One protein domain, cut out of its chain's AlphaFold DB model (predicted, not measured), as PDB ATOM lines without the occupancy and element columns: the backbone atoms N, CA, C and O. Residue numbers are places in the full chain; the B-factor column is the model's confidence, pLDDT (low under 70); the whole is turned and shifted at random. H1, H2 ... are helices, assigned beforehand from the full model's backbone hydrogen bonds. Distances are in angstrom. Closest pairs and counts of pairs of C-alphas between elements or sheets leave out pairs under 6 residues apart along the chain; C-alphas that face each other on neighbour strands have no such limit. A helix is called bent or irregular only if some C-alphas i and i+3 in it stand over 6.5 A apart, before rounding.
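AT A GLANCE: This is residues 134 to 202 of the 546 residues of the protein "Opi1 protein" of Candida orthopsilosis (strain 90-125) (UniProt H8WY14). One long, gently bent helix, H3, makes the longest axis, and H2 and H1 fold back beside it as the two other sides of a flat, open triangle with a hollow middle. H2 meets the start of H3 at a corner, and H1 comes back to H3 farther along, near Glu 188. The printed part has 69 residues with three named helices, in the order H1, H2, H3, and no named strand; its class is all helix. It is loose, with a radius of gyration of the C-alphas of 15.9 A, and spans 51 by 26 by 10 A.

IN THESE COORDINATES: Find C-alpha 167 at (192.694, 203.282, 299.755), where H3, residues 167 to 202, begins. By its hydrogen bonds it was assigned as one helix, but it is bent: C-alphas 179 and 182 are 6.7 A apart. Arm H3a, residues 167 to 179, is 18.7 A long; arm H3b, residues 182 to 202, runs 30.1 A to C-alpha 202 at (183.812, 242.492, 267.429). H2 holds residues 150 to 165, 22.2 A, and H1 residues 138 to 147, 14.1 A, from C-alpha 138 at (189.498, 236.159, 281.561).

HOW THE PARTS SIT: H3a and H3b stand at a shallow tilt of 29 degrees. H2 and H3a touch only at the corner, closest at the C-alphas of Lys 163 and Asn 170, 4.6 A, at a steep tilt of 56 degrees, opposite ways. H1 and H3b only just touch, with 3 pairs of C-alphas within 8 A, the closest those of Val 140 and Glu 188, 6.4 A. H1 and H2 are close but not clearly touching; H1 and H3a are apart, as are H2 and H3b. In H1, H2, H3a and H3b every O i to N i+4 pair is within hydrogen-bond range.

THE WHOLE: Look at Ser 167 and Ser 202 for the two C-alphas farthest apart, 51.6 A. The printed part has no cut, and both links are tight. Residues 148 to 155 and 175 to 186 stand free. Confidence is low, under 70, at residues 134 to 135.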
ATOM      1  N   GLN A 134     196.548 235.651 275.804       62.56
ATOM      2  CA  GLN A 134     195.564 236.601 275.268       62.56
ATOM      3  C   GLN A 134     194.320 235.940 274.635       62.56
ATOM      4  O   GLN A 134     193.309 236.615 274.440       62.56
ATOM      5  N   GLN A 135     194.359 234.636 274.325       67.81
ATOM      6  CA  GLN A 135     193.238 233.914 273.698       67.81
ATOM      7  C   GLN A 135     192.311 233.172 274.674       67.81
ATOM      8  O   GLN A 135     191.251 232.696 274.251       67.81
ATOM      9  N   ARG A 136     192.669 233.070 275.963       80.81
ATOM     10  CA  ARG A 136     191.814 232.442 276.986       80.81
ATOM     11  C   ARG A 136     190.802 233.432 277.564       80.81
ATOM     12  O   ARG A 136     191.041 234.635 277.648       80.81
ATOM     13  N   HIS A 137     189.647 232.921 277.984       86.88
ATOM     14  CA  HIS A 137     188.624 233.717 278.656       86.88
ATOM     15  C   HIS A 137     189.180 234.279 279.986       86.88
ATOM     16  O   HIS A 137     189.820 233.530 280.726       86.88
ATOM     17  N   PRO A 138     188.909 235.546 280.363       87.44
ATOM     18  CA  PRO A 138     189.498 236.159 281.561       87.44
ATOM     19  C   PRO A 138     189.233 235.362 282.846       87.44
ATOM     20  O   PRO A 138     190.142 235.188 283.648       87.44
ATOM     21  N   LEU A 139     188.035 234.782 283.000       89.75
ATOM     22  CA  LEU A 139     187.720 233.897 284.133       89.75
ATOM     23  C   LEU A 139     188.635 232.657 284.198       89.75
ATOM     24  O   LEU A 139     189.105 232.297 285.273       89.75
ATOM     25  N   VAL A 140     188.926 232.031 283.053       88.69
ATOM     26  CA  VAL A 140     189.828 230.869 282.962       88.69
ATOM     27  C   VAL A 140     191.254 231.282 283.339       88.69
ATOM     28  O   VAL A 140     191.922 230.577 284.088       88.69
ATOM     29  N   SER A 141     191.690 232.469 282.906       89.12
ATOM     30  CA  SER A 141     192.977 233.046 283.311       89.12
ATOM     31  C   SER A 141     193.054 233.272 284.829       89.12
ATOM     32  O   SER A 141     194.007 232.817 285.461       89.12
ATOM     33  N   THR A 142     192.022 233.861 285.450       90.94
ATOM     34  CA  THR A 142     191.988 234.046 286.914       90.94
ATOM     35  C   THR A 142     191.956 232.724 287.680       90.94
ATOM     36  O   THR A 142     192.649 232.591 288.683       90.94
ATOM     37  N   VAL A 143     191.220 231.715 287.197       88.94
ATOM     38  CA  VAL A 143     191.199 230.377 287.813       88.94
ATOM     39  C   VAL A 143     192.565 229.699 287.684       88.94
ATOM     40  O   VAL A 143     193.037 229.108 288.649       88.94
ATOM     41  N   SER A 144     193.252 229.851 286.546       89.19
ATOM     42  CA  SER A 144     194.623 229.360 286.358       89.19
ATOM     43  C   SER A 144     195.624 230.047 287.300       89.19
ATOM     44  O   SER A 144     196.454 229.370 287.905       89.19
ATOM     45  N   MET A 145     195.511 231.365 287.511       90.56
ATOM     46  CA  MET A 145     196.316 232.081 288.513       90.56
ATOM     47  C   MET A 145     196.056 231.574 289.937       90.56
ATOM     48  O   MET A 145     197.004 231.322 290.676       90.56
ATOM     49  N   VAL A 146     194.788 231.382 290.315       91.12
ATOM     50  CA  VAL A 146     194.412 230.848 291.636       91.12
ATOM     51  C   VAL A 146     194.900 229.406 291.811       91.12
ATOM     52  O   VAL A 146     195.401 229.067 292.878       91.12
ATOM     53  N   ALA A 147     194.854 228.574 290.768       90.19
ATOM     54  CA  ALA A 147     195.402 227.215 290.795       90.19
ATOM     55  C   ALA A 147     196.926 227.190 291.017       90.19
ATOM     56  O   ALA A 147     197.430 226.299 291.697       90.19
ATOM     57  N   LYS A 148     197.658 228.192 290.504       91.69
ATOM     58  CA  LYS A 148     199.100 228.376 290.752       91.69
ATOM     59  C   LYS A 148     199.418 229.010 292.121       91.69
ATOM     60  O   LYS A 148     200.589 229.122 292.471       91.69
ATOM     61  N   HIS A 149     198.420 229.404 292.918       95.50
ATOM     62  CA  HIS A 149     198.653 230.018 294.229       95.50
ATOM     63  C   HIS A 149     199.232 228.998 295.237       95.50
ATOM     64  O   HIS A 149     198.684 227.898 295.345       95.50
ATOM     65  N   PRO A 150     200.260 229.335 296.049       93.00
ATOM     66  CA  PRO A 150     200.926 228.372 296.938       93.00
ATOM     67  C   PRO A 150     199.990 227.631 297.901       93.00
ATOM     68  O   PRO A 150     200.175 226.443 298.148       93.00
ATOM     69  N   ILE A 151     198.948 228.300 298.408       95.94
ATOM     70  CA  ILE A 151     197.932 227.671 299.276       95.94
ATOM     71  C   ILE A 151     197.172 226.566 298.525       95.94
ATOM     72  O   ILE A 151     196.984 225.476 299.061       95.94
ATOM     73  N   VAL A 152     196.769 226.826 297.278       94.38
ATOM     74  CA  VAL A 152     196.031 225.862 296.448       94.38
ATOM     75  C   VAL A 152     196.954 224.723 296.024       94.38
ATOM     76  O   VAL A 152     196.585 223.560 296.165       94.38
ATOM     77  N   MET A 153     198.189 225.032 295.623       94.12
ATOM     78  CA  MET A 153     199.207 224.034 295.282       94.12
ATOM     79  C   MET A 153     199.514 223.092 296.459       94.12
ATOM     80  O   MET A 153     199.562 221.873 296.294       94.12
ATOM     81  N   ASN A 154     199.651 223.634 297.675       95.50
ATOM     82  CA  ASN A 154     199.854 222.841 298.890       95.50
ATOM     83  C   ASN A 154     198.627 221.983 299.240       95.50
ATOM     84  O   ASN A 154     198.794 220.827 299.634       95.50
ATOM     85  N   ALA A 155     197.409 222.500 299.052       95.25
ATOM     86  CA  ALA A 155     196.181 221.729 299.239       95.25
ATOM     87  C   ALA A 155     196.071 220.569 298.230       95.25
ATOM     88  O   ALA A 155     195.794 219.439 298.633       95.25
ATOM     89  N   VAL A 156     196.376 220.807 296.947       95.38
ATOM     90  CA  VAL A 156     196.432 219.768 295.900       95.38
ATOM     91  C   VAL A 156     197.501 218.719 296.224       95.38
ATOM     92  O   VAL A 156     197.237 217.521 296.143       95.38
ATOM     93  N   LYS A 157     198.686 219.136 296.687       96.31
ATOM     94  CA  LYS A 157     199.748 218.217 297.128       96.31
ATOM     95  C   LYS A 157     199.312 217.365 298.324       96.31
ATOM     96  O   LYS A 157     199.583 216.162 298.348       96.31
ATOM     97  N   TYR A 158     198.619 217.947 299.305       96.50
ATOM     98  CA  TYR A 158     198.083 217.212 300.455       96.50
ATOM     99  C   TYR A 158     196.985 216.219 300.042       96.50
ATOM    100  O   TYR A 158     196.980 215.077 300.509       96.50
ATOM    101  N   TYR A 159     196.106 216.627 299.123       96.75
ATOM    102  CA  TYR A 159     195.071 215.792 298.518       96.75
ATOM    103  C   TYR A 159     195.673 214.578 297.796       96.75
ATOM    104  O   TYR A 159     195.364 213.446 298.157       96.75
ATOM    105  N   GLU A 160     196.620 214.787 296.876       95.88
ATOM    106  CA  GLU A 160     197.323 213.706 296.163       95.88
ATOM    107  C   GLU A 160     198.086 212.772 297.112       95.88
ATOM    108  O   GLU A 160     198.041 211.546 296.981       95.88
ATOM    109  N   THR A 161     198.748 213.324 298.133       96.31
ATOM    110  CA  THR A 161     199.458 212.506 299.131       96.31
ATOM    111  C   THR A 161     198.482 211.685 299.984       96.31
ATOM    112  O   THR A 161     198.797 210.559 300.371       96.31
ATOM    113  N   SER A 162     197.284 212.207 300.257       95.88
ATOM    114  CA  SER A 162     196.207 211.475 300.939       95.88
ATOM    115  C   SER A 162     195.598 210.400 300.035       95.88
ATOM    116  O   SER A 162     195.393 209.275 300.491       95.88
ATOM    117  N   LYS A 163     195.419 210.694 298.737       97.00
ATOM    118  CA  LYS A 163     194.958 209.753 297.699       97.00
ATOM    119  C   LYS A 163     195.872 208.533 297.592       97.00
ATOM    120  O   LYS A 163     195.395 207.409 297.493       97.00
ATOM    121  N   ARG A 164     197.188 208.728 297.723       95.62
ATOM    122  CA  ARG A 164     198.176 207.632 297.744       95.62
ATOM    123  C   ARG A 164     198.249 206.873 299.073       95.62
ATOM    124  O   ARG A 164     198.620 205.704 299.062       95.62
ATOM    125  N   ARG A 165     197.941 207.511 300.210       95.44
ATOM    126  CA  ARG A 165     198.072 206.895 301.549       95.44
ATOM    127  C   ARG A 165     196.827 206.156 302.043       95.44
ATOM    128  O   ARG A 165     196.973 205.268 302.876       95.44
ATOM    129  N   TYR A 166     195.635 206.477 301.542       96.69
ATOM    130  CA  TYR A 166     194.381 205.896 302.032       96.69
ATOM    131  C   TYR A 166     193.540 205.321 300.886       96.69
ATOM    132  O   TYR A 166     192.980 206.059 300.081       96.69
ATOM    133  N   SER A 167     193.401 203.991 300.839       93.12
ATOM    134  CA  SER A 167     192.694 203.282 299.755       93.12
ATOM    135  C   SER A 167     191.204 203.659 299.642       93.12
ATOM    136  O   SER A 167     190.700 203.900 298.547       93.12
ATOM    137  N   SER A 168     190.505 203.807 300.773       90.75
ATOM    138  CA  SER A 168     189.104 204.256 300.806       90.75
ATOM    139  C   SER A 168     188.931 205.686 300.285       90.75
ATOM    140  O   SER A 168     187.987 205.970 299.548       90.75
ATOM    141  N   PHE A 169     189.870 206.577 300.616       94.38
ATOM    142  CA  PHE A 169     189.897 207.938 300.089       94.38
ATOM    143  C   PHE A 169     190.242 207.956 298.596       94.38
ATOM    144  O   PHE A 169     189.625 208.717 297.866       94.38
ATOM    145  N   ASN A 170     191.138 207.084 298.116       95.62
ATOM    146  CA  ASN A 170     191.435 206.927 296.688       95.62
ATOM    147  C   ASN A 170     190.190 206.543 295.876       95.62
ATOM    148  O   ASN A 170     189.903 207.155 294.851       95.62
ATOM    149  N   TYR A 171     189.408 205.579 296.365       96.06
ATOM    150  CA  TYR A 171     188.157 205.173 295.722       96.06
ATOM    151  C   TYR A 171     187.141 206.327 295.650       96.06
ATOM    152  O   TYR A 171     186.607 206.620 294.579       96.06
ATOM    153  N   ALA A 172     186.919 207.032 296.765       94.62
ATOM    154  CA  ALA A 172     186.015 208.184 296.803       94.62
ATOM    155  C   ALA A 172     186.510 209.351 295.923       94.62
ATOM    156  O   ALA A 172     185.727 209.941 295.179       94.62
ATOM    157  N   ALA A 173     187.814 209.645 295.964       94.38
ATOM    158  CA  ALA A 173     188.470 210.644 295.126       94.38
ATOM    159  C   ALA A 173     188.301 210.323 293.637       94.38
ATOM    160  O   ALA A 173     187.876 211.193 292.886       94.38
ATOM    161  N   GLY A 174     188.525 209.071 293.225       94.25
ATOM    162  CA  GLY A 174     188.367 208.634 291.837       94.25
ATOM    163  C   GLY A 174     186.950 208.834 291.289       94.25
ATOM    164  O   GLY A 174     186.797 209.272 290.151       94.25
ATOM    165  N   ILE A 175     185.909 208.594 292.098       94.19
ATOM    166  CA  ILE A 175     184.512 208.868 291.708       94.19
ATOM    167  C   ILE A 175     184.290 210.373 291.491       94.19
ATOM    168  O   ILE A 175     183.691 210.775 290.492       94.19
ATOM    169  N   VAL A 176     184.784 211.211 292.409       95.19
ATOM    170  CA  VAL A 176     184.633 212.672 292.325       95.19
ATOM    171  C   VAL A 176     185.439 213.248 291.156       95.19
ATOM    172  O   VAL A 176     184.907 214.060 290.402       95.19
ATOM    173  N   GLU A 177     186.677 212.798 290.948       95.12
ATOM    174  CA  GLU A 177     187.537 213.183 289.821       95.12
ATOM    175  C   GLU A 177     186.893 212.817 288.477       95.12
ATOM    176  O   GLU A 177     186.760 213.680 287.604       95.12
ATOM    177  N   ALA A 178     186.412 211.578 288.329       94.12
ATOM    178  CA  ALA A 178     185.754 211.107 287.109       94.12
ATOM    179  C   ALA A 178     184.470 211.889 286.779       94.12
ATOM    180  O   ALA A 178     184.164 212.104 285.604       94.12
ATOM    181  N   ALA A 179     183.728 212.343 287.794       94.69
ATOM    182  CA  ALA A 179     182.535 213.166 287.608       94.69
ATOM    183  C   ALA A 179     182.861 214.649 287.337       94.69
ATOM    184  O   ALA A 179     182.208 215.282 286.505       94.69
ATOM    185  N   ALA A 180     183.850 215.217 288.033       93.31
ATOM    186  CA  ALA A 180     184.123 216.653 288.025       93.31
ATOM    187  C   ALA A 180     185.027 217.099 286.867       93.31
ATOM    188  O   ALA A 180     184.723 218.105 286.220       93.31
ATOM    189  N   ILE A 181     186.108 216.366 286.570       90.69
ATOM    190  CA  ILE A 181     187.111 216.783 285.573       90.69
ATOM    191  C   ILE A 181     186.472 217.024 284.190       90.69
ATOM    192  O   ILE A 181     186.639 218.128 283.664       90.69
ATOM    193  N   PRO A 182     185.654 216.111 283.618       92.94
ATOM    194  CA  PRO A 182     185.060 216.326 282.295       92.94
ATOM    195  C   PRO A 182     184.093 217.516 282.238       92.94
ATOM    196  O   PRO A 182     183.891 218.104 281.173       92.94
ATOM    197  N   VAL A 183     183.477 217.873 283.369       93.38
ATOM    198  CA  VAL A 183     182.579 219.029 283.479       93.38
ATOM    199  C   VAL A 183     183.388 220.325 283.502       93.38
ATOM    200  O   VAL A 183     183.055 221.250 282.763       93.38
ATOM    201  N   VAL A 184     184.473 220.380 284.280       91.00
ATOM    202  CA  VAL A 184     185.363 221.551 284.350       91.00
ATOM    203  C   VAL A 184     186.034 221.814 283.001       91.00
ATOM    204  O   VAL A 184     185.955 222.942 282.513       91.00
ATOM    205  N   THR A 185     186.588 220.789 282.340       92.00
ATOM    206  CA  THR A 185     187.173 220.921 280.990       92.00
ATOM    207  C   THR A 185     186.150 221.463 279.990       92.00
ATOM    208  O   THR A 185     186.412 222.444 279.300       92.00
ATOM    209  N   ARG A 186     184.924 220.915 279.979       92.44
ATOM    210  CA  ARG A 186     183.847 221.386 279.089       92.44
ATOM    211  C   ARG A 186     183.442 222.841 279.357       92.44
ATOM    212  O   ARG A 186     183.050 223.540 278.422       92.44
ATOM    213  N   ILE A 187     183.506 223.298 280.609       91.81
ATOM    214  CA  ILE A 187     183.246 224.699 280.974       91.81
ATOM    215  C   ILE A 187     184.383 225.602 280.476       91.81
ATOM    216  O   ILE A 187     184.092 226.639 279.877       91.81
ATOM    217  N   GLU A 188     185.650 225.212 280.659       91.00
ATOM    218  CA  GLU A 188     186.807 225.945 280.120       91.00
ATOM    219  C   GLU A 188     186.718 226.078 278.590       91.00
ATOM    220  O   GLU A 188     186.765 227.197 278.069       91.00
ATOM    221  N   ASP A 189     186.485 224.972 277.881       89.94
ATOM    222  CA  ASP A 189     186.342 224.947 276.421       89.94
ATOM    223  C   ASP A 189     185.190 225.834 275.938       89.94
ATOM    224  O   ASP A 189     185.343 226.601 274.982       89.94
ATOM    225  N   ASN A 190     184.030 225.781 276.606       92.00
ATOM    226  CA  ASN A 190     182.874 226.591 276.224       92.00
ATOM    227  C   ASN A 190     183.123 228.090 276.452       92.00
ATOM    228  O   ASN A 190     182.793 228.907 275.588       92.00
ATOM    229  N   LEU A 191     183.742 228.455 277.581       91.44
ATOM    230  CA  LEU A 191     184.103 229.839 277.897       91.44
ATOM    231  C   LEU A 191     185.149 230.389 276.922       91.44
ATOM    232  O   LEU A 191     184.975 231.504 276.423       91.44
ATOM    233  N   ASN A 192     186.187 229.613 276.603       89.81
ATOM    234  CA  ASN A 192     187.217 229.983 275.628       89.81
ATOM    235  C   ASN A 192     186.614 230.133 274.218       89.81
ATOM    236  O   ASN A 192     186.744 231.196 273.608       89.81
ATOM    237  N   THR A 193     185.844 229.144 273.748       90.94
ATOM    238  CA  THR A 193     185.157 229.179 272.440       90.94
ATOM    239  C   THR A 193     184.211 230.379 272.327       90.94
ATOM    240  O   THR A 193     184.205 231.092 271.318       90.94
ATOM    241  N   ARG A 194     183.434 230.663 273.382       89.38
ATOM    242  CA  ARG A 194     182.547 231.835 273.449       89.38
ATOM    243  C   ARG A 194     183.345 233.144 273.441       89.38
ATOM    244  O   ARG A 194     182.915 234.091 272.780       89.38
ATOM    245  N   HIS A 195     184.487 233.217 274.134       90.69
ATOM    246  CA  HIS A 195     185.336 234.414 274.139       90.69
ATOM    247  C   HIS A 195     185.888 234.715 272.745       90.69
ATOM    248  O   HIS A 195     185.724 235.830 272.249       90.69
ATOM    249  N   GLN A 196     186.482 233.711 272.097       88.00
ATOM    250  CA  GLN A 196     187.058 233.833 270.758       88.00
ATOM    251  C   GLN A 196     185.983 234.205 269.731       88.00
ATOM    252  O   GLN A 196     186.140 235.190 269.011       88.00
ATOM    253  N   THR A 197     184.829 233.527 269.752       87.88
ATOM    254  CA  THR A 197     183.677 233.870 268.893       87.88
ATOM    255  C   THR A 197     183.269 235.339 269.051       87.88
ATOM    256  O   THR A 197     183.078 236.042 268.058       87.88
ATOM    257  N   LYS A 198     183.194 235.847 270.292       88.06
ATOM    258  CA  LYS A 198     182.862 237.255 270.561       88.06
ATOM    259  C   LYS A 198     183.951 238.214 270.066       88.06
ATOM    260  O   LYS A 198     183.613 239.257 269.512       88.06
ATOM    261  N   ARG A 199     185.235 237.861 270.214       82.44
ATOM    262  CA  ARG A 199     186.373 238.652 269.709       82.44
ATOM    263  C   ARG A 199     186.335 238.781 268.183       82.44
ATOM    264  O   ARG A 199     186.385 239.906 267.687       82.44
ATOM    265  N   HIS A 200     186.144 237.679 267.454       80.19
ATOM    266  CA  HIS A 200     186.027 237.694 265.989       80.19
ATOM    267  C   HIS A 200     184.771 238.434 265.489       80.19
ATOM    268  O   HIS A 200     184.819 239.112 264.460       80.19
ATOM    269  N   ALA A 201     183.659 238.376 266.230       81.44
ATOM    270  CA  ALA A 201     182.475 239.187 265.932       81.44
ATOM    271  C   ALA A 201     182.742 240.694 266.127       81.44
ATOM    272  O   ALA A 201     182.330 241.495 265.297       81.44
ATOM    273  N   SER A 202     183.478 241.081 267.176       76.12
ATOM    274  CA  SER A 202     183.812 242.492 267.429       76.12
ATOM    275  C   SER A 202     184.840 243.082 266.457       76.12
ATOM    276  O   SER A 202     184.747 244.262 266.126       76.12
TER     277      SER A 202